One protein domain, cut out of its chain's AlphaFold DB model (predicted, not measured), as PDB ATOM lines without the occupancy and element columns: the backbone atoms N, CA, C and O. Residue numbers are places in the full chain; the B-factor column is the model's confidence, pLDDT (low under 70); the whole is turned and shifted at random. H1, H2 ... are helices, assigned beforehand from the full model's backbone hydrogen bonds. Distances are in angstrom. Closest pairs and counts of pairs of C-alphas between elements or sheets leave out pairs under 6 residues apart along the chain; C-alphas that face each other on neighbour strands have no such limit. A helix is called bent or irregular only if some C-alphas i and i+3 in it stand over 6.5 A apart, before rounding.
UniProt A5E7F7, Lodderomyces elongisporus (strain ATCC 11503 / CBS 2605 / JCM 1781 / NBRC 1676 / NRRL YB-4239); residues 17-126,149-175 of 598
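What this domain is: This is residues 17 to 126 and 149 to 175 of the 598 residues of a protein of Lodderomyces elongisporus (strain ATCC 11503 / CBS 2605 / JCM 1781 / NBRC 1676 / NRRL YB-4239) (UniProt A5E7F7). One long helix, H5, runs like a beam along the length of the model, with a small head of H4, H6 and H7 at its first part and three short helices, H1, H2 and H3, strung in a loose, open loop toward its last part. A long stretch with no named element, residues 56 to 71, leads from that loop back to the head, and its residues 56 to 61 stick out. The printed part has 137 residues with seven named helices, H1 to H7 in order along the chain, and no named strand; the class is all helix. The whole is loose, with a radius of gyration of the C-alphas of 18.1 A, and elongated, spanning 50 by 32 by 29 A.

How they stand to each other: H5, residues 96 to 125, has a kink of 29 degrees near residue 110. With residues 98 to 106 alone it touches H4, residues 72 to 86, about perpendicular at 74 degrees; the closest C-alphas, of His 82 and Ala 102, are 5.2 A apart. With residues 96 to 100 alone it touches H7, residues 167 to 171, closest at the C-alphas of Tyr 100 and Val 170, 5.0 A. H6, residues 153 to 162, touches H7, closest at the C-alphas of Arg 157 and Leu 167, 5.6 A. H4 touches H6 with residues 72 to 76 alone, closest at the C-alphas of Pro 72 and Ser 159, 5.6 A; they run the same way at a steep tilt of 68 degrees, only just short of about perpendicular. H5 and H6 are near each other, with 8 pairs of C-alphas within 10 A. H1, residues 25 to 32, is close to H5 but not clearly touching, with the C-alphas of Pro 25 and Ile 124 6.3 A apart. H2, residues 37 to 46, and H3, residues 52 to 55, are apart from H5. Every O i to N i+4 pair is within hydrogen-bond range in H1, H2, H4, H6 and H7, and 25 of 26 in H5; H3 is too short for such a pair, and its one O i to N i+3 pair is not within range.

Where its parts are: H5 measures 42.5 A from C-alpha 96 at (163.644, -0.757, 120.345) to C-alpha 125 at (128.130, -1.782, 143.673). H4 measures 20.0 A, H2 14.6 A, H6 14.4 A and H1 10.6 A, the last beginning at C-alpha 25 at (127.120, -11.321, 144.311). H3, 6.8 A long, is only just irregular, with C-alphas 52 and 55 6.8 A apart. H7 measures 6.1 A.

The domain as a whole: The C-alphas farthest apart, of Asn 26 and Tyr 92, are 51.7 A apart. Residues 127 to 148 are not printed, and C-alphas 126 and 149 are 25.2 A apart across the cut. The link from H3 to H4 is long. Mean pLDDT of the printed part is 85.4; residues 17 to 21 and 51 to 67 are under 70.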
ATOM      1  N   LYS A  17     130.646 -20.283 132.674       60.12
ATOM      2  CA  LYS A  17     130.646 -19.422 131.490       60.12
ATOM      3  C   LYS A  17     131.159 -18.044 131.895       60.12
ATOM      4  O   LYS A  17     130.721 -17.490 132.905       60.12
ATOM      5  N   ARG A  18     132.087 -17.487 131.111       55.22
ATOM      6  CA  ARG A  18     132.585 -16.119 131.307       55.22
ATOM      7  C   ARG A  18     131.416 -15.135 131.233       55.22
ATOM      8  O   ARG A  18     130.512 -15.292 130.418       55.22
ATOM      9  N   THR A  19     131.452 -14.103 132.074       62.12
ATOM     10  CA  THR A  19     130.554 -12.954 131.937       62.12
ATOM     11  C   THR A  19     131.359 -11.741 131.479       62.12
ATOM     12  O   THR A  19     132.466 -11.510 131.958       62.12
ATOM     13  N   ASN A  20     130.824 -10.972 130.530       65.56
ATOM     14  CA  ASN A  20     131.602  -9.985 129.765       65.56
ATOM     15  C   ASN A  20     132.127  -8.779 130.583       65.56
ATOM     16  O   ASN A  20     132.948  -8.034 130.060       65.56
ATOM     17  N   THR A  21     131.656  -8.546 131.821       63.38
ATOM     18  CA  THR A  21     132.016  -7.359 132.642       63.38
ATOM     19  C   THR A  21     132.078  -7.607 134.166       63.38
ATOM     20  O   THR A  21     132.024  -6.648 134.925       63.38
ATOM     21  N   GLY A  22     132.162  -8.860 134.637       79.75
ATOM     22  CA  GLY A  22     132.197  -9.221 136.077       79.75
ATOM     23  C   GLY A  22     130.908  -9.883 136.578       79.75
ATOM     24  O   GLY A  22     129.891  -9.797 135.897       79.75
ATOM     25  N   PHE A  23     130.931 -10.573 137.725       86.44
ATOM     26  CA  PHE A  23     129.834 -11.399 138.270       86.44
ATOM     27  C   PHE A  23     128.993 -10.675 139.334       86.44
ATOM     28  O   PHE A  23     129.520  -9.861 140.087       86.44
ATOM     29  N   THR A  24     127.690 -10.974 139.428       86.50
ATOM     30  CA  THR A  24     126.855 -10.466 140.537       86.50
ATOM     31  C   THR A  24     127.184 -11.200 141.847       86.50
ATOM     32  O   THR A  24     127.695 -12.323 141.786       86.50
ATOM     33  N   PRO A  25     126.872 -10.640 143.034       85.75
ATOM     34  CA  PRO A  25     127.120 -11.321 144.311       85.75
ATOM     35  C   PRO A  25     126.525 -12.737 144.376       85.75
ATOM     36  O   PRO A  25     127.213 -13.685 144.744       85.75
ATOM     37  N   ASN A  26     125.283 -12.907 143.912       85.19
ATOM     38  CA  ASN A  26     124.611 -14.211 143.884       85.19
ATOM     39  C   ASN A  26     125.292 -15.200 142.927       85.19
ATOM     40  O   ASN A  26     125.400 -16.384 143.238       85.19
ATOM     41  N   GLN A  27     125.779 -14.721 141.774       86.50
ATOM     42  CA  GLN A  27     126.556 -15.550 140.848       86.50
ATOM     43  C   GLN A  27     127.860 -16.016 141.492       86.50
ATOM     44  O   GLN A  27     128.206 -17.180 141.358       86.50
ATOM     45  N   ILE A  28     128.567 -15.137 142.205       86.12
ATOM     46  CA  ILE A  28     129.825 -15.493 142.871       86.12
ATOM     47  C   ILE A  28     129.591 -16.594 143.903       86.12
ATOM     48  O   ILE A  28     130.276 -17.605 143.844       86.12
ATOM     49  N   ILE A  29     128.589 -16.445 144.776       85.81
ATOM     50  CA  ILE A  29     128.255 -17.456 145.796       85.81
ATOM     51  C   ILE A  29     127.928 -18.807 145.142       85.81
ATOM     52  O   ILE A  29     128.451 -19.843 145.550       85.81
ATOM     53  N   ALA A  30     127.091 -18.801 144.099       85.06
ATOM     54  CA  ALA A  30     126.686 -20.025 143.416       85.06
ATOM     55  C   ALA A  30     127.852 -20.716 142.687       85.06
ATOM     56  O   ALA A  30     127.949 -21.943 142.698       85.06
ATOM     57  N   LEU A  31     128.730 -19.942 142.042       85.69
ATOM     58  CA  LEU A  31     129.874 -20.481 141.310       85.69
ATOM     59  C   LEU A  31     130.982 -20.945 142.255       85.69
ATOM     60  O   LEU A  31     131.580 -21.984 142.000       85.69
ATOM     61  N   ASP A  32     131.225 -20.225 143.351       85.00
ATOM     62  CA  ASP A  32     132.231 -20.593 144.345       85.00
ATOM     63  C   ASP A  32     131.933 -21.961 144.974       85.00
ATOM     64  O   ASP A  32     132.820 -22.811 145.056       85.00
ATOM     65  N   ALA A  33     130.665 -22.234 145.304       84.69
ATOM     66  CA  ALA A  33     130.236 -23.533 145.828       84.69
ATOM     67  C   ALA A  33     130.480 -24.705 144.854       84.69
ATOM     68  O   ALA A  33     130.589 -25.853 145.282       84.69
ATOM     69  N   ALA A  34     130.567 -24.434 143.547       86.38
ATOM     70  CA  ALA A  34     130.780 -25.444 142.511       86.38
ATOM     71  C   ALA A  34     132.265 -25.680 142.167       86.38
ATOM     72  O   ALA A  34     132.574 -26.633 141.446       86.38
ATOM     73  N   ILE A  35     133.184 -24.826 142.632       83.94
ATOM     74  CA  ILE A  35     134.619 -24.952 142.343       83.94
ATOM     75  C   ILE A  35     135.269 -25.851 143.409       83.94
ATOM     76  O   ILE A  35     135.138 -25.568 144.598       83.94
ATOM     77  N   PRO A  36     136.016 -26.905 143.026       89.75
ATOM     78  CA  PRO A  36     136.730 -27.743 143.989       89.75
ATOM     79  C   PRO A  36     137.730 -26.943 144.840       89.75
ATOM     80  O   PRO A  36     138.496 -26.143 144.303       89.75
ATOM     81  N   GLU A  37     137.804 -27.213 146.147       85.69
ATOM     82  CA  GLU A  37     138.717 -26.508 147.072       85.69
ATOM     83  C   GLU A  37     140.195 -26.605 146.657       85.69
ATOM     84  O   GLU A  37     140.945 -25.635 146.765       85.69
ATOM     85  N   SER A  38     140.616 -27.743 146.095       88.25
ATOM     86  CA  SER A  38     141.969 -27.906 145.547       88.25
ATOM     87  C   SER A  38     142.248 -26.941 144.392       88.25
ATOM     88  O   SER A  38     143.337 -26.371 144.309       88.25
ATOM     89  N   ALA A  39     141.258 -26.706 143.527       86.81
ATOM     90  CA  ALA A  39     141.359 -25.735 142.446       86.81
ATOM     91  C   ALA A  39     141.396 -24.304 142.998       86.81
ATOM     92  O   ALA A  39     142.253 -23.526 142.576       86.81
ATOM     93  N   LYS A  40     140.542 -23.966 143.978       83.25
ATOM     94  CA  LYS A  40     140.564 -22.647 144.638       83.25
ATOM     95  C   LYS A  40     141.935 -22.340 145.230       83.25
ATOM     96  O   LYS A  40     142.475 -21.272 144.968       83.25
ATOM     97  N   HIS A  41     142.540 -23.290 145.944       84.69
ATOM     98  CA  HIS A  41     143.871 -23.116 146.530       84.69
ATOM     99  C   HIS A  41     144.946 -22.805 145.472       84.69
ATOM    100  O   HIS A  41     145.760 -21.903 145.666       84.69
ATOM    101  N   ILE A  42     144.940 -23.512 144.334       85.88
ATOM    102  CA  ILE A  42     145.873 -23.246 143.226       85.88
ATOM    103  C   ILE A  42     145.656 -21.835 142.667       85.88
ATOM    104  O   ILE A  42     146.616 -21.079 142.527       85.88
ATOM    105  N   TRP A  43     144.407 -21.456 142.388       85.44
ATOM    106  CA  TRP A  43     144.087 -20.120 141.879       85.44
ATOM    107  C   TRP A  43     144.461 -19.021 142.874       85.44
ATOM    108  O   TRP A  43     145.073 -18.034 142.484       85.44
ATOM    109  N   PHE A  44     144.167 -19.190 144.162       83.62
ATOM    110  CA  PHE A  44     144.519 -18.229 145.207       83.62
ATOM    111  C   PHE A  44     146.028 -18.044 145.359       83.62
ATOM    112  O   PHE A  44     146.470 -16.929 145.630       83.62
ATOM    113  N   LYS A  45     146.815 -19.103 145.136       83.44
ATOM    114  CA  LYS A  45     148.278 -19.042 145.187       83.44
ATOM    115  C   LYS A  45     148.877 -18.174 144.074       83.44
ATOM    116  O   LYS A  45     149.862 -17.489 144.327       83.44
ATOM    117  N   TYR A  46     148.315 -18.212 142.865       85.25
ATOM    118  CA  TYR A  46     148.895 -17.547 141.687       85.25
ATOM    119  C   TYR A  46     148.120 -16.305 141.209       85.25
ATOM    120  O   TYR A  46     148.611 -15.569 140.355       85.25
ATOM    121  N   SER A  47     146.918 -16.053 141.732       83.50
ATOM    122  CA  SER A  47     146.074 -14.929 141.310       83.50
ATOM    123  C   SER A  47     146.602 -13.586 141.808       83.50
ATOM    124  O   SER A  47     146.839 -13.390 143.001       83.50
ATOM    125  N   GLN A  48     146.673 -12.625 140.886       82.06
ATOM    126  CA  GLN A  48     146.953 -11.217 141.179       82.06
ATOM    127  C   GLN A  48     145.675 -10.375 141.365       82.06
ATOM    128  O   GLN A  48     145.761  -9.198 141.691       82.06
ATOM    129  N   LEU A  49     144.483 -10.958 141.182       82.56
ATOM    130  CA  LEU A  49     143.212 -10.244 141.348       82.56
ATOM    131  C   LEU A  49     142.861 -10.021 142.830       82.56
ATOM    132  O   LEU A  49     143.210 -10.823 143.710       82.56
ATOM    133  N   ASP A  50     142.076  -8.973 143.085       72.62
ATOM    134  CA  ASP A  50     141.465  -8.712 144.389       72.62
ATOM    135  C   ASP A  50     140.292  -9.674 144.585       72.62
ATOM    136  O   ASP A  50     139.132  -9.393 144.273       72.62
ATOM    137  N   LEU A  51     140.604 -10.867 145.077       66.19
ATOM    138  CA  LEU A  51     139.604 -11.880 145.376       66.19
ATOM    139  C   LEU A  51     138.780 -11.436 146.592       66.19
ATOM    140  O   LEU A  51     139.334 -11.114 147.645       66.19
ATOM    141  N   LEU A  52     137.453 -11.439 146.444       56.44
ATOM    142  CA  LEU A  52     136.491 -10.896 147.414       56.44
ATOM    143  C   LEU A  52     136.632 -11.480 148.836       56.44
ATOM    144  O   LEU A  52     136.307 -10.797 149.804       56.44
ATOM    145  N   GLU A  53     137.165 -12.698 148.979       51.50
ATOM    146  CA  GLU A  53     137.377 -13.364 150.274       51.50
ATOM    147  C   GLU A  53     138.643 -12.935 151.037       51.50
ATOM    148  O   GLU A  53     138.764 -13.243 152.224       51.50
ATOM    149  N   LYS A  54     139.583 -12.190 150.429       50.53
ATOM    150  CA  LYS A  54     140.802 -11.748 151.142       50.53
ATOM    151  C   LYS A  54     140.495 -10.859 152.361       50.53
ATOM    152  O   LYS A  54     141.339 -10.739 153.238       50.53
ATOM    153  N   LYS A  55     139.293 -10.271 152.452       43.53
ATOM    154  CA  LYS A  55     138.857  -9.455 153.602       43.53
ATOM    155  C   LYS A  55     138.151 -10.231 154.722       43.53
ATOM    156  O   LYS A  55     138.077  -9.710 155.829       43.53
ATOM    157  N   SER A  56     137.608 -11.425 154.470       39.94
ATOM    158  CA  SER A  56     136.791 -12.169 155.450       39.94
ATOM    159  C   SER A  56     137.577 -13.205 156.259       39.94
ATOM    160  O   SER A  56     137.144 -13.588 157.344       39.94
ATOM    161  N   ARG A  57     138.756 -13.629 155.790       40.94
ATOM    162  CA  ARG A  57     139.709 -14.425 156.577       40.94
ATOM    163  C   ARG A  57     140.804 -13.476 157.043       40.94
ATOM    164  O   ARG A  57     141.517 -12.963 156.196       40.94
ATOM    165  N   GLY A  58     140.899 -13.219 158.352       36.94
ATOM    166  CA  GLY A  58     141.784 -12.236 159.005       36.94
ATOM    167  C   GLY A  58     143.296 -12.439 158.823       36.94
ATOM    168  O   GLY A  58     144.049 -12.409 159.791       36.94
ATOM    169  N   ALA A  59     143.759 -12.645 157.594       37.97
ATOM    170  CA  ALA A  59     145.149 -12.519 157.230       37.97
ATOM    171  C   ALA A  59     145.485 -11.025 157.196       37.97
ATOM    172  O   ALA A  59     144.996 -10.289 156.340       37.97
ATOM    173  N   ASN A  60     146.354 -10.596 158.111       34.38
ATOM    174  CA  ASN A  60     147.124  -9.355 158.010       34.38
ATOM    175  C   ASN A  60     148.102  -9.444 156.821       34.38
ATOM    176  O   ASN A  60     149.321  -9.434 156.980       34.38
ATOM    177  N   HIS A  61     147.571  -9.618 155.619       38.94
ATOM    178  CA  HIS A  61     148.250  -9.285 154.387       38.94
ATOM    179  C   HIS A  61     147.537  -8.052 153.872       38.94
ATOM    180  O   HIS A  61     146.411  -8.137 153.377       38.94
ATOM    181  N   GLU A  62     148.194  -6.899 154.007       37.16
ATOM    182  CA  GLU A  62     147.901  -5.785 153.115       37.16
ATOM    183  C   GLU A  62     147.822  -6.356 151.695       37.16
ATOM    184  O   GLU A  62     148.639  -7.219 151.341       37.16
ATOM    185  N   PRO A  63     146.800  -5.988 150.901       41.47
ATOM    186  CA  PRO A  63     146.723  -6.457 149.536       41.47
ATOM    187  C   PRO A  63     148.037  -6.050 148.881       41.47
ATOM    188  O   PRO A  63     148.342  -4.868 148.755       41.47
ATOM    189  N   ASN A  64     148.851  -7.047 148.546       43.81
ATOM    190  CA  ASN A  64     150.122  -6.852 147.880       43.81
ATOM    191  C   ASN A  64     149.793  -6.520 146.415       43.81
ATOM    192  O   ASN A  64     150.019  -7.318 145.512       43.81
ATOM    193  N   ILE A  65     149.193  -5.343 146.202       48.59
ATOM    194  CA  ILE A  65     149.030  -4.658 144.916       48.59
ATOM    195  C   ILE A  65     150.389  -4.052 144.521       48.59
ATOM    196  O   ILE A  65     150.446  -3.085 143.774       48.59
ATOM    197  N   HIS A  66     151.510  -4.599 145.012       50.12
ATOM    198  CA  HIS A  66     152.837  -4.333 144.468       50.12
ATOM    199  C   HIS A  66     152.979  -5.123 143.167       50.12
ATOM    200  O   HIS A  66     153.550  -6.214 143.044       50.12
ATOM    201  N   ASN A  67     152.262  -4.497 142.238       65.94
ATOM    202  CA  ASN A  67     152.050  -4.674 140.828       65.94
ATOM    203  C   ASN A  67     153.391  -4.872 140.143       65.94
ATOM    204  O   ASN A  67     154.397  -4.298 140.542       65.94
ATOM    205  N   ILE A  68     153.397  -5.653 139.074       79.00
ATOM    206  CA  ILE A  68     154.556  -5.945 138.221       79.00
ATOM    207  C   ILE A  68     155.455  -4.714 137.943       79.00
ATOM    208  O   ILE A  68     156.662  -4.857 137.798       79.00
ATOM    209  N   VAL A  69     154.881  -3.508 137.927       85.00
ATOM    210  CA  VAL A  69     155.543  -2.230 137.627       85.00
ATOM    211  C   VAL A  69     156.105  -1.456 138.838       85.00
ATOM    212  O   VAL A  69     156.871  -0.510 138.655       85.00
ATOM    213  N   ASP A  70     155.767  -1.838 140.074       84.75
ATOM    214  CA  ASP A  70     156.254  -1.173 141.297       84.75
ATOM    215  C   ASP A  70     157.597  -1.736 141.786       84.75
ATOM    216  O   ASP A  70     158.314  -1.077 142.539       84.75
ATOM    217  N   ASN A  71     157.943  -2.951 141.353       88.19
ATOM    218  CA  ASN A  71     159.192  -3.625 141.688       88.19
ATOM    219  C   ASN A  71     160.074  -3.743 140.429       88.19
ATOM    220  O   ASN A  71     159.710  -4.507 139.533       88.19
ATOM    221  N   PRO A  72     161.234  -3.056 140.372       91.00
ATOM    222  CA  PRO A  72     162.152  -3.111 139.231       91.00
ATOM    223  C   PRO A  72     162.536  -4.533 138.795       91.00
ATOM    224  O   PRO A  72     162.412  -4.870 137.623       91.00
ATOM    225  N   GLN A  73     162.873  -5.412 139.744       91.88
ATOM    226  CA  GLN A  73     163.276  -6.792 139.438       91.88
ATOM    227  C   GLN A  73     162.140  -7.585 138.786       91.88
ATOM    228  O   GLN A  73     162.357  -8.370 137.869       91.88
ATOM    229  N   LYS A  74     160.906  -7.361 139.248       91.88
ATOM    230  CA  LYS A  74     159.723  -8.025 138.695       91.88
ATOM    231  C   LYS A  74     159.363  -7.469 137.317       91.88
ATOM    232  O   LYS A  74     158.932  -8.225 136.453       91.88
ATOM    233  N   PHE A  75     159.555  -6.168 137.102       95.00
ATOM    234  CA  PHE A  75     159.411  -5.567 135.781       95.00
ATOM    235  C   PHE A  75     160.414  -6.179 134.797       95.00
ATOM    236  O   PHE A  75     160.023  -6.546 133.692       95.00
ATOM    237  N   GLU A  76     161.679  -6.313 135.199       97.12
ATOM    238  CA  GLU A  76     162.751  -6.914 134.394       97.12
ATOM    239  C   GLU A  76     162.457  -8.379 134.057       97.12
ATOM    240  O   GLU A  76     162.548  -8.767 132.891       97.12
ATOM    241  N   GLU A  77     162.024  -9.170 135.044       96.44
ATOM    242  CA  GLU A  77     161.604 -10.564 134.856       96.44
ATOM    243  C   GLU A  77     160.482 -10.677 133.813       96.44
ATOM    244  O   GLU A  77     160.592 -11.435 132.848       96.44
ATOM    245  N   GLU A  78     159.415  -9.888 133.963       96.25
ATOM    246  CA  GLU A  78     158.270  -9.912 133.048       96.25
ATOM    247  C   GLU A  78     158.613  -9.350 131.662       96.25
ATOM    248  O   GLU A  78     158.146  -9.874 130.650       96.25
ATOM    249  N   PHE A  79     159.472  -8.329 131.587       97.88
ATOM    250  CA  PHE A  79     159.985  -7.803 130.323       97.88
ATOM    251  C   PHE A  79     160.728  -8.891 129.545       97.88
ATOM    252  O   PHE A  79     160.371  -9.168 128.396       97.88
ATOM    253  N   VAL A  80     161.713  -9.552 130.166       98.25
ATOM    254  CA  VAL A  80     162.485 -10.630 129.528       98.25
ATOM    255  C   VAL A  80     161.556 -11.780 129.145       98.25
ATOM    256  O   VAL A  80     161.606 -12.259 128.010       98.25
ATOM    257  N   ARG A  81     160.619 -12.149 130.028       97.81
ATOM    258  CA  ARG A  81     159.602 -13.160 129.724       97.81
ATOM    259  C   ARG A  81     158.797 -12.787 128.480       97.81
ATOM    260  O   ARG A  81     158.573 -13.651 127.634       97.81
ATOM    261  N   HIS A  82     158.356 -11.540 128.324       97.88
ATOM    262  CA  HIS A  82     157.627 -11.111 127.128       97.88
ATOM    263  C   HIS A  82     158.504 -11.110 125.869       97.88
ATOM    264  O   HIS A  82     158.020 -11.530 124.813       97.88
ATOM    265  N   VAL A  83     159.775 -10.704 125.959       98.00
ATOM    266  CA  VAL A  83     160.732 -10.789 124.841       98.00
ATOM    267  C   VAL A  83     160.863 -12.235 124.355       98.00
ATOM    268  O   VAL A  83     160.687 -12.508 123.167       98.00
ATOM    269  N   GLU A  84     161.090 -13.176 125.269       98.12
ATOM    270  CA  GLU A  84     161.334 -14.578 124.920       98.12
ATOM    271  C   GLU A  84     160.059 -15.317 124.510       98.12
ATOM    272  O   GLU A  84     160.034 -16.014 123.497       98.12
ATOM    273  N   THR A  85     158.970 -15.147 125.265       96.94
ATOM    274  CA  THR A  85     157.775 -15.995 125.122       96.94
ATOM    275  C   THR A  85     156.688 -15.393 124.240       96.94
ATOM    276  O   THR A  85     155.981 -16.133 123.559       96.94
ATOM    277  N   ASN A  86     156.529 -14.064 124.224       94.25
ATOM    278  CA  ASN A  86     155.508 -13.411 123.401       94.25
ATOM    279  C   ASN A  86     156.050 -12.918 122.065       94.25
ATOM    280  O   ASN A  86     155.302 -12.930 121.089       94.25
ATOM    281  N   LEU A  87     157.303 -12.458 122.023       95.31
ATOM    282  CA  LEU A  87     157.924 -11.959 120.795       95.31
ATOM    283  C   LEU A  87     158.797 -13.014 120.103       95.31
ATOM    284  O   LEU A  87     159.128 -12.830 118.934       95.31
ATOM    285  N   GLY A  88     159.150 -14.107 120.791       96.38
ATOM    286  CA  GLY A  88     160.020 -15.150 120.239       96.38
ATOM    287  C   GLY A  88     161.432 -14.639 119.944       96.38
ATOM    288  O   GLY A  88     162.048 -15.052 118.961       96.38
ATOM    289  N   ARG A  89     161.914 -13.681 120.743       96.81
ATOM    290  CA  ARG A  89     163.213 -13.015 120.584       96.81
ATOM    291  C   ARG A  89     164.134 -13.329 121.764       96.81
ATOM    292  O   ARG A  89     163.765 -14.034 122.689       96.81
ATOM    293  N   SER A  90     165.358 -12.824 121.706       96.50
ATOM    294  CA  SER A  90     166.382 -12.954 122.746       96.50
ATOM    295  C   SER A  90     167.089 -11.616 122.948       96.50
ATOM    296  O   SER A  90     166.883 -10.677 122.175       96.50
ATOM    297  N   MET A  91     167.998 -11.545 123.922       96.44
ATOM    298  CA  MET A  91     168.842 -10.361 124.126       96.44
ATOM    299  C   MET A  91     169.629  -9.934 122.871       96.44
ATOM    300  O   MET A  91     169.939  -8.761 122.719       96.44
ATOM    301  N   TYR A  92     169.927 -10.857 121.948       97.38
ATOM    302  CA  TYR A  92     170.738 -10.576 120.755       97.38
ATOM    303  C   TYR A  92     169.965  -9.909 119.607       97.38
ATOM    304  O   TYR A  92     170.580  -9.427 118.660       97.38
ATOM    305  N   ASN A  93     168.629  -9.912 119.645       96.06
ATOM    306  CA  ASN A  93     167.771  -9.350 118.593       96.06
ATOM    307  C   ASN A  93     166.548  -8.591 119.150       96.06
ATOM    308  O   ASN A  93     165.522  -8.454 118.472       96.06
ATOM    309  N   CYS A  94     166.654  -8.107 120.387       97.25
ATOM    310  CA  CYS A  94     165.699  -7.189 120.993       97.25
ATOM    311  C   CYS A  94     166.041  -5.757 120.548       97.25
ATOM    312  O   CYS A  94     166.929  -5.126 121.110       97.25
ATOM    313  N   ASP A  95     165.387  -5.291 119.481       96.94
ATOM    314  CA  ASP A  95     165.451  -3.897 119.026       96.94
ATOM    315  C   ASP A  95     164.482  -3.013 119.834       96.94
ATOM    316  O   ASP A  95     163.683  -3.517 120.628       96.94
ATOM    317  N   ASP A  96     164.509  -1.696 119.616       97.31
ATOM    318  CA  ASP A  96     163.644  -0.757 120.345       97.31
ATOM    319  C   ASP A  96     162.152  -1.069 120.171       97.31
ATOM    320  O   ASP A  96     161.362  -0.887 121.099       97.31
ATOM    321  N   LEU A  97     161.747  -1.572 118.998       96.31
ATOM    322  CA  LEU A  97     160.361  -1.970 118.743       96.31
ATOM    323  C   LEU A  97     159.965  -3.169 119.612       96.31
ATOM    324  O   LEU A  97     158.881  -3.173 120.198       96.31
ATOM    325  N   ALA A  98     160.830  -4.180 119.718       96.62
ATOM    326  CA  ALA A  98     160.621  -5.311 120.611       96.62
ATOM    327  C   ALA A  98     160.639  -4.878 122.082       96.62
ATOM    328  O   ALA A  98     159.779  -5.322 122.847       96.62
ATOM    329  N   ALA A  99     161.543  -3.975 122.464       97.81
ATOM    330  CA  ALA A  99     161.590  -3.408 123.806       97.81
ATOM    331  C   ALA A  99     160.293  -2.656 124.145       97.81
ATOM    332  O   ALA A  99     159.715  -2.880 125.207       97.81
ATOM    333  N   TYR A 100     159.761  -1.854 123.219       98.06
ATOM    334  CA  TYR A 100     158.443  -1.229 123.352       98.06
ATOM    335  C   TYR A 100     157.337  -2.260 123.531       98.06
ATOM    336  O   TYR A 100     156.564  -2.176 124.484       98.06
ATOM    337  N   GLN A 101     157.265  -3.261 122.657       97.12
ATOM    338  CA  GLN A 101     156.216  -4.274 122.734       97.12
ATOM    339  C   GLN A 101     156.273  -5.073 124.042       97.12
ATOM    340  O   GLN A 101     155.219  -5.381 124.601       97.12
ATOM    341  N   ALA A 102     157.470  -5.400 124.534       97.44
ATOM    342  CA  ALA A 102     157.662  -6.093 125.801       97.44
ATOM    343  C   ALA A 102     157.292  -5.195 126.990       97.44
ATOM    344  O   ALA A 102     156.427  -5.568 127.780       97.44
ATOM    345  N   ALA A 103     157.846  -3.983 127.069       97.56
ATOM    346  CA  ALA A 103     157.566  -3.039 128.148       97.56
ATOM    347  C   ALA A 103     156.083  -2.645 128.215       97.56
ATOM    348  O   ALA A 103     155.488  -2.629 129.293       97.56
ATOM    349  N   ALA A 104     155.451  -2.381 127.069       97.19
ATOM    350  CA  ALA A 104     154.028  -2.070 127.002       97.19
ATOM    351  C   ALA A 104     153.163  -3.251 127.467       97.19
ATOM    352  O   ALA A 104     152.175  -3.031 128.165       97.19
ATOM    353  N   LYS A 105     153.531  -4.503 127.146       96.44
ATOM    354  CA  LYS A 105     152.849  -5.697 127.681       96.44
ATOM    355  C   LYS A 105     153.019  -5.812 129.196       96.44
ATOM    356  O   LYS A 105     152.010  -5.979 129.871       96.44
ATOM    357  N   THR A 106     154.227  -5.602 129.725       96.19
ATOM    358  CA  THR A 106     154.495  -5.602 131.173       96.19
ATOM    359  C   THR A 106     153.621  -4.582 131.913       96.19
ATOM    360  O   THR A 106     152.971  -4.904 132.908       96.19
ATOM    361  N   VAL A 107     153.550  -3.344 131.406       95.75
ATOM    362  CA  VAL A 107     152.722  -2.275 131.995       95.75
ATOM    363  C   VAL A 107     151.232  -2.589 131.872       95.75
ATOM    364  O   VAL A 107     150.458  -2.394 132.810       95.75
ATOM    365  N   ARG A 108     150.813  -3.099 130.714       95.38
ATOM    366  CA  ARG A 108     149.428  -3.484 130.464       95.38
ATOM    367  C   ARG A 108     148.971  -4.623 131.371       95.38
ATOM    368  O   ARG A 108     147.814  -4.620 131.780       95.38
ATOM    369  N   ASP A 109     149.830  -5.583 131.686       93.56
ATOM    370  CA  ASP A 109     149.456  -6.710 132.537       93.56
ATOM    371  C   ASP A 109     149.047  -6.219 133.942       93.56
ATOM    372  O   ASP A 109     148.005  -6.642 134.446       93.56
ATOM    373  N   ALA A 110     149.740  -5.215 134.502       90.69
ATOM    374  CA  ALA A 110     149.295  -4.512 135.715       90.69
ATOM    375  C   ALA A 110     147.942  -3.793 135.515       90.69
ATOM    376  O   ALA A 110     147.019  -3.921 136.323       90.69
ATOM    377  N   LEU A 111     147.780  -3.090 134.391       92.06
ATOM    378  CA  LEU A 111     146.556  -2.353 134.061       92.06
ATOM    379  C   LEU A 111     145.313  -3.257 133.934       92.06
ATOM    380  O   LEU A 111     144.211  -2.861 134.320       92.06
ATOM    381  N   ILE A 112     145.466  -4.468 133.390       92.38
ATOM    382  CA  ILE A 112     144.366  -5.426 133.201       92.38
ATOM    383  C   ILE A 112     143.849  -5.948 134.544       92.38
ATOM    384  O   ILE A 112     142.642  -6.167 134.682       92.38
ATOM    385  N   ILE A 113     144.728  -6.121 135.534       90.94
ATOM    386  CA  ILE A 113     144.332  -6.500 136.896       90.94
ATOM    387  C   ILE A 113     143.437  -5.414 137.502       90.94
ATOM    388  O   ILE A 113     142.323  -5.714 137.943       90.94
ATOM    389  N   ASP A 114     143.848  -4.145 137.423       91.50
ATOM    390  CA  ASP A 114     143.035  -3.021 137.903       91.50
ATOM    391  C   ASP A 114     141.724  -2.865 137.127       91.50
ATOM    392  O   ASP A 114     140.677  -2.584 137.722       91.50
ATOM    393  N   TRP A 115     141.741  -3.100 135.813       94.56
ATOM    394  CA  TRP A 115     140.533  -3.126 134.989       94.56
ATOM    395  C   TRP A 115     139.563  -4.209 135.466       94.56
ATOM    396  O   TRP A 115     138.393  -3.917 135.718       94.56
ATOM    397  N   ALA A 116     140.034  -5.444 135.654       91.81
ATOM    398  CA  ALA A 116     139.195  -6.561 136.079       91.81
ATOM    399  C   ALA A 116     138.597  -6.317 137.472       91.81
ATOM    400  O   ALA A 116     137.387  -6.472 137.662       91.81
ATOM    401  N   ASN A 117     139.419  -5.847 138.414       91.75
ATOM    402  CA  ASN A 117     138.978  -5.461 139.752       91.75
ATOM    403  C   ASN A 117     137.945  -4.324 139.686       91.75
ATOM    404  O   ASN A 117     136.910  -4.382 140.352       91.75
ATOM    405  N   THR A 118     138.168  -3.314 138.841       94.00
ATOM    406  CA  THR A 118     137.228  -2.204 138.635       94.00
ATOM    407  C   THR A 118     135.885  -2.687 138.102       94.00
ATOM    408  O   THR A 118     134.851  -2.368 138.688       94.00
ATOM    409  N   GLN A 119     135.874  -3.500 137.042       93.44
ATOM    410  CA  GLN A 119     134.630  -4.000 136.450       93.44
ATOM    411  C   GLN A 119     133.849  -4.896 137.425       93.44
ATOM    412  O   GLN A 119     132.619  -4.809 137.512       93.44
ATOM    413  N   GLN A 120     134.554  -5.697 138.229       91.81
ATOM    414  CA  GLN A 120     133.945  -6.501 139.284       91.81
ATOM    415  C   GLN A 120     133.348  -5.627 140.401       91.81
ATOM    416  O   GLN A 120     132.188  -5.828 140.771       91.81
ATOM    417  N   ARG A 121     134.083  -4.617 140.895       92.38
ATOM    418  CA  ARG A 121     133.587  -3.655 141.900       92.38
ATOM    419  C   ARG A 121     132.346  -2.916 141.405       92.38
ATOM    420  O   ARG A 121     131.339  -2.900 142.103       92.38
ATOM    421  N   GLN A 122     132.386  -2.378 140.187       93.19
ATOM    422  CA  GLN A 122     131.261  -1.660 139.581       93.19
ATOM    423  C   GLN A 122     130.046  -2.566 139.325       93.19
ATOM    424  O   GLN A 122     128.915  -2.082 139.278       93.19
ATOM    425  N   THR A 123     130.244  -3.873 139.124       91.69
ATOM    426  CA  THR A 123     129.140  -4.839 138.987       91.69
ATOM    427  C   THR A 123     128.481  -5.151 140.327       91.69
ATOM    428  O   THR A 123     127.262  -5.277 140.368       91.69
ATOM    429  N   ILE A 124     129.260  -5.235 141.409       91.12
ATOM    430  CA  ILE A 124     128.746  -5.465 142.768       91.12
ATOM    431  C   ILE A 124     128.054  -4.220 143.327       91.12
ATOM    432  O   ILE A 124     127.002  -4.341 143.940       91.12
ATOM    433  N   GLN A 125     128.657  -3.042 143.141       91.44
ATOM    434  CA  GLN A 125     128.130  -1.782 143.673       91.44
ATOM    435  C   GLN A 125     126.832  -1.343 142.996       91.44
ATOM    436  O   GLN A 125     126.058  -0.627 143.619       91.44
ATOM    437  N   ASP A 126     126.623  -1.747 141.739       92.19
ATOM    438  CA  ASP A 126     125.389  -1.490 140.987       92.19
ATOM    439  C   ASP A 126     124.959  -0.007 140.983       92.19
ATOM    440  O   ASP A 126     123.792   0.345 141.145       92.19
ATOM    441  N   ASN A 149     149.761   7.447 135.100       95.69
ATOM    442  CA  ASN A 149     148.562   7.129 135.875       95.69
ATOM    443  C   ASN A 149     148.786   5.983 136.872       95.69
ATOM    444  O   ASN A 149     148.278   6.056 137.990       95.69
ATOM    445  N   LEU A 150     149.611   4.997 136.505       92.62
ATOM    446  CA  LEU A 150     150.060   3.907 137.379       92.62
ATOM    447  C   LEU A 150     151.210   4.317 138.312       92.62
ATOM    448  O   LEU A 150     151.602   3.540 139.172       92.62
ATOM    449  N   LYS A 151     151.755   5.533 138.158       91.69
ATOM    450  CA  LYS A 151     152.873   6.072 138.952       91.69
ATOM    451  C   LYS A 151     154.163   5.240 138.889       91.69
ATOM    452  O   LYS A 151     154.988   5.319 139.797       91.69
ATOM    453  N   CYS A 152     154.380   4.516 137.796       92.38
ATOM    454  CA  CYS A 152     155.519   3.611 137.637       92.38
ATOM    455  C   CYS A 152     156.610   4.111 136.674       92.38
ATOM    456  O   CYS A 152     157.620   3.431 136.513       92.38
ATOM    457  N   GLU A 153     156.473   5.312 136.092       93.38
ATOM    458  CA  GLU A 153     157.431   5.887 135.121       93.38
ATOM    459  C   GLU A 153     158.900   5.753 135.551       93.38
ATOM    460  O   GLU A 153     159.729   5.263 134.790       93.38
ATOM    461  N   LYS A 154     159.222   6.134 136.794       92.44
ATOM    462  CA  LYS A 154     160.595   6.086 137.315       92.44
ATOM    463  C   LYS A 154     161.141   4.659 137.389       92.44
ATOM    464  O   LYS A 154     162.294   4.435 137.032       92.44
ATOM    465  N   ASN A 155     160.331   3.712 137.862       93.38
ATOM    466  CA  ASN A 155     160.746   2.316 137.985       93.38
ATOM    467  C   ASN A 155     160.952   1.701 136.604       93.38
ATOM    468  O   ASN A 155     162.006   1.130 136.351       93.38
ATOM    469  N   THR A 156     160.004   1.911 135.688       95.25
ATOM    470  CA  THR A 156     160.120   1.464 134.297       95.25
ATOM    471  C   THR A 156     161.349   2.052 133.613       95.25
ATOM    472  O   THR A 156     162.088   1.316 132.968       95.25
ATOM    473  N   ARG A 157     161.616   3.352 133.784       95.94
ATOM    474  CA  ARG A 157     162.809   4.007 133.237       95.94
ATOM    475  C   ARG A 157     164.097   3.373 133.755       95.94
ATOM    476  O   ARG A 157     164.988   3.084 132.967       95.94
ATOM    477  N   ASN A 158     164.193   3.160 135.066       96.25
ATOM    478  CA  ASN A 158     165.378   2.557 135.670       96.25
ATOM    479  C   ASN A 158     165.592   1.124 135.170       96.25
ATOM    480  O   ASN A 158     166.688   0.805 134.731       96.25
ATOM    481  N   SER A 159     164.546   0.298 135.170       97.06
ATOM    482  CA  SER A 159     164.637  -1.081 134.689       97.06
ATOM    483  C   SER A 159     164.980  -1.169 133.205       97.06
ATOM    484  O   SER A 159     165.804  -1.989 132.821       97.06
ATOM    485  N   LEU A 160     164.404  -0.310 132.356       97.25
ATOM    486  CA  LEU A 160     164.775  -0.267 130.940       97.25
ATOM    487  C   LEU A 160     166.251   0.099 130.753       97.25
ATOM    488  O   LEU A 160     166.918  -0.553 129.955       97.25
ATOM    489  N   ASN A 161     166.775   1.058 131.523       97.44
ATOM    490  CA  ASN A 161     168.191   1.421 131.458       97.44
ATOM    491  C   ASN A 161     169.108   0.239 131.823       97.44
ATOM    492  O   ASN A 161     170.091   0.007 131.125       97.44
ATOM    493  N   GLU A 162     168.776  -0.527 132.868       97.62
ATOM    494  CA  GLU A 162     169.522  -1.741 133.251       97.62
ATOM    495  C   GLU A 162     169.427  -2.841 132.177       97.62
ATOM    496  O   GLU A 162     170.379  -3.586 131.950       97.62
ATOM    497  N   LEU A 163     168.303  -2.906 131.456       97.31
ATOM    498  CA  LEU A 163     168.094  -3.800 130.313       97.31
ATOM    499  C   LEU A 163     168.749  -3.297 129.010       97.31
ATOM    500  O   LEU A 163     168.707  -4.004 128.004       97.31
ATOM    501  N   GLY A 164     169.358  -2.105 129.019       97.25
ATOM    502  CA  GLY A 164     170.068  -1.520 127.877       97.25
ATOM    503  C   GLY A 164     169.225  -0.637 126.951       97.25
ATOM    504  O   GLY A 164     169.681  -0.327 125.854       97.25
ATOM    505  N   PHE A 165     168.029  -0.211 127.370       98.12
ATOM    506  CA  PHE A 165     167.112   0.609 126.573       98.12
ATOM    507  C   PHE A 165     166.819   1.958 127.227       98.12
ATOM    508  O   PHE A 165     166.544   2.052 128.421       98.12
ATOM    509  N   ASN A 166     166.787   3.010 126.414       97.19
ATOM    510  CA  ASN A 166     166.364   4.335 126.846       97.19
ATOM    511  C   ASN A 166     164.840   4.492 126.684       97.19
ATOM    512  O   ASN A 166     164.285   4.198 125.623       97.19
ATOM    513  N   LEU A 167     164.146   4.967 127.727       96.19
ATOM    514  CA  LEU A 167     162.677   5.041 127.737       96.19
ATOM    515  C   LEU A 167     162.129   5.915 126.594       96.19
ATOM    516  O   LEU A 167     161.118   5.568 125.995       96.19
ATOM    517  N   GLU A 168     162.776   7.032 126.269       95.44
ATOM    518  CA  GLU A 168     162.336   7.930 125.197       95.44
ATOM    519  C   GLU A 168     162.364   7.252 123.819       95.44
ATOM    520  O   GLU A 168     161.423   7.419 123.043       95.44
ATOM    521  N   ASP A 169     163.391   6.447 123.533       96.88
ATOM    522  CA  ASP A 169     163.517   5.730 122.256       96.88
ATOM    523  C   ASP A 169     162.464   4.628 122.132       96.88
ATOM    524  O   ASP A 169     161.841   4.469 121.079       96.88
ATOM    525  N   VAL A 170     162.180   3.948 123.248       97.31
ATOM    526  CA  VAL A 170     161.090   2.975 123.382       97.31
ATOM    527  C   VAL A 170     159.723   3.638 123.157       97.31
ATOM    528  O   VAL A 170     158.904   3.134 122.389       97.31
ATOM    529  N   LEU A 171     159.464   4.800 123.768       96.12
ATOM    530  CA  LEU A 171     158.204   5.544 123.606       96.12
ATOM    531  C   LEU A 171     157.992   6.077 122.180       96.12
ATOM    532  O   LEU A 171     156.851   6.288 121.758       96.12
ATOM    533  N   ASN A 172     159.067   6.314 121.427       96.19
ATOM    534  CA  ASN A 172     158.995   6.765 120.037       96.19
ATOM    535  C   ASN A 172     158.594   5.655 119.053       96.19
ATOM    536  O   ASN A 172     158.192   5.967 117.935       96.19
ATOM    537  N   GLN A 173     158.633   4.384 119.469       97.00
ATOM    538  CA  GLN A 173     158.152   3.263 118.652       97.00
ATOM    539  C   GLN A 173     156.623   3.131 118.653       97.00
ATOM    540  O   GLN A 173     156.064   2.443 117.797       97.00
ATOM    541  N   GLU A 174     155.931   3.752 119.614       97.38
ATOM    542  CA  GLU A 174     154.477   3.666 119.728       97.38
ATOM    543  C   GLU A 174     153.789   4.537 118.660       97.38
ATOM    544  O   GLU A 174     153.968   5.756 118.671       97.38
ATOM    545  N   PRO A 175     152.960   3.969 117.765       95.94
ATOM    546  CA  PRO A 175     152.113   4.775 116.896       95.94
ATOM    547  C   PRO A 175     150.957   5.393 117.694       95.94
ATOM    548  O   PRO A 175     150.382   4.752 118.579       95.94
TER     549      PRO A 175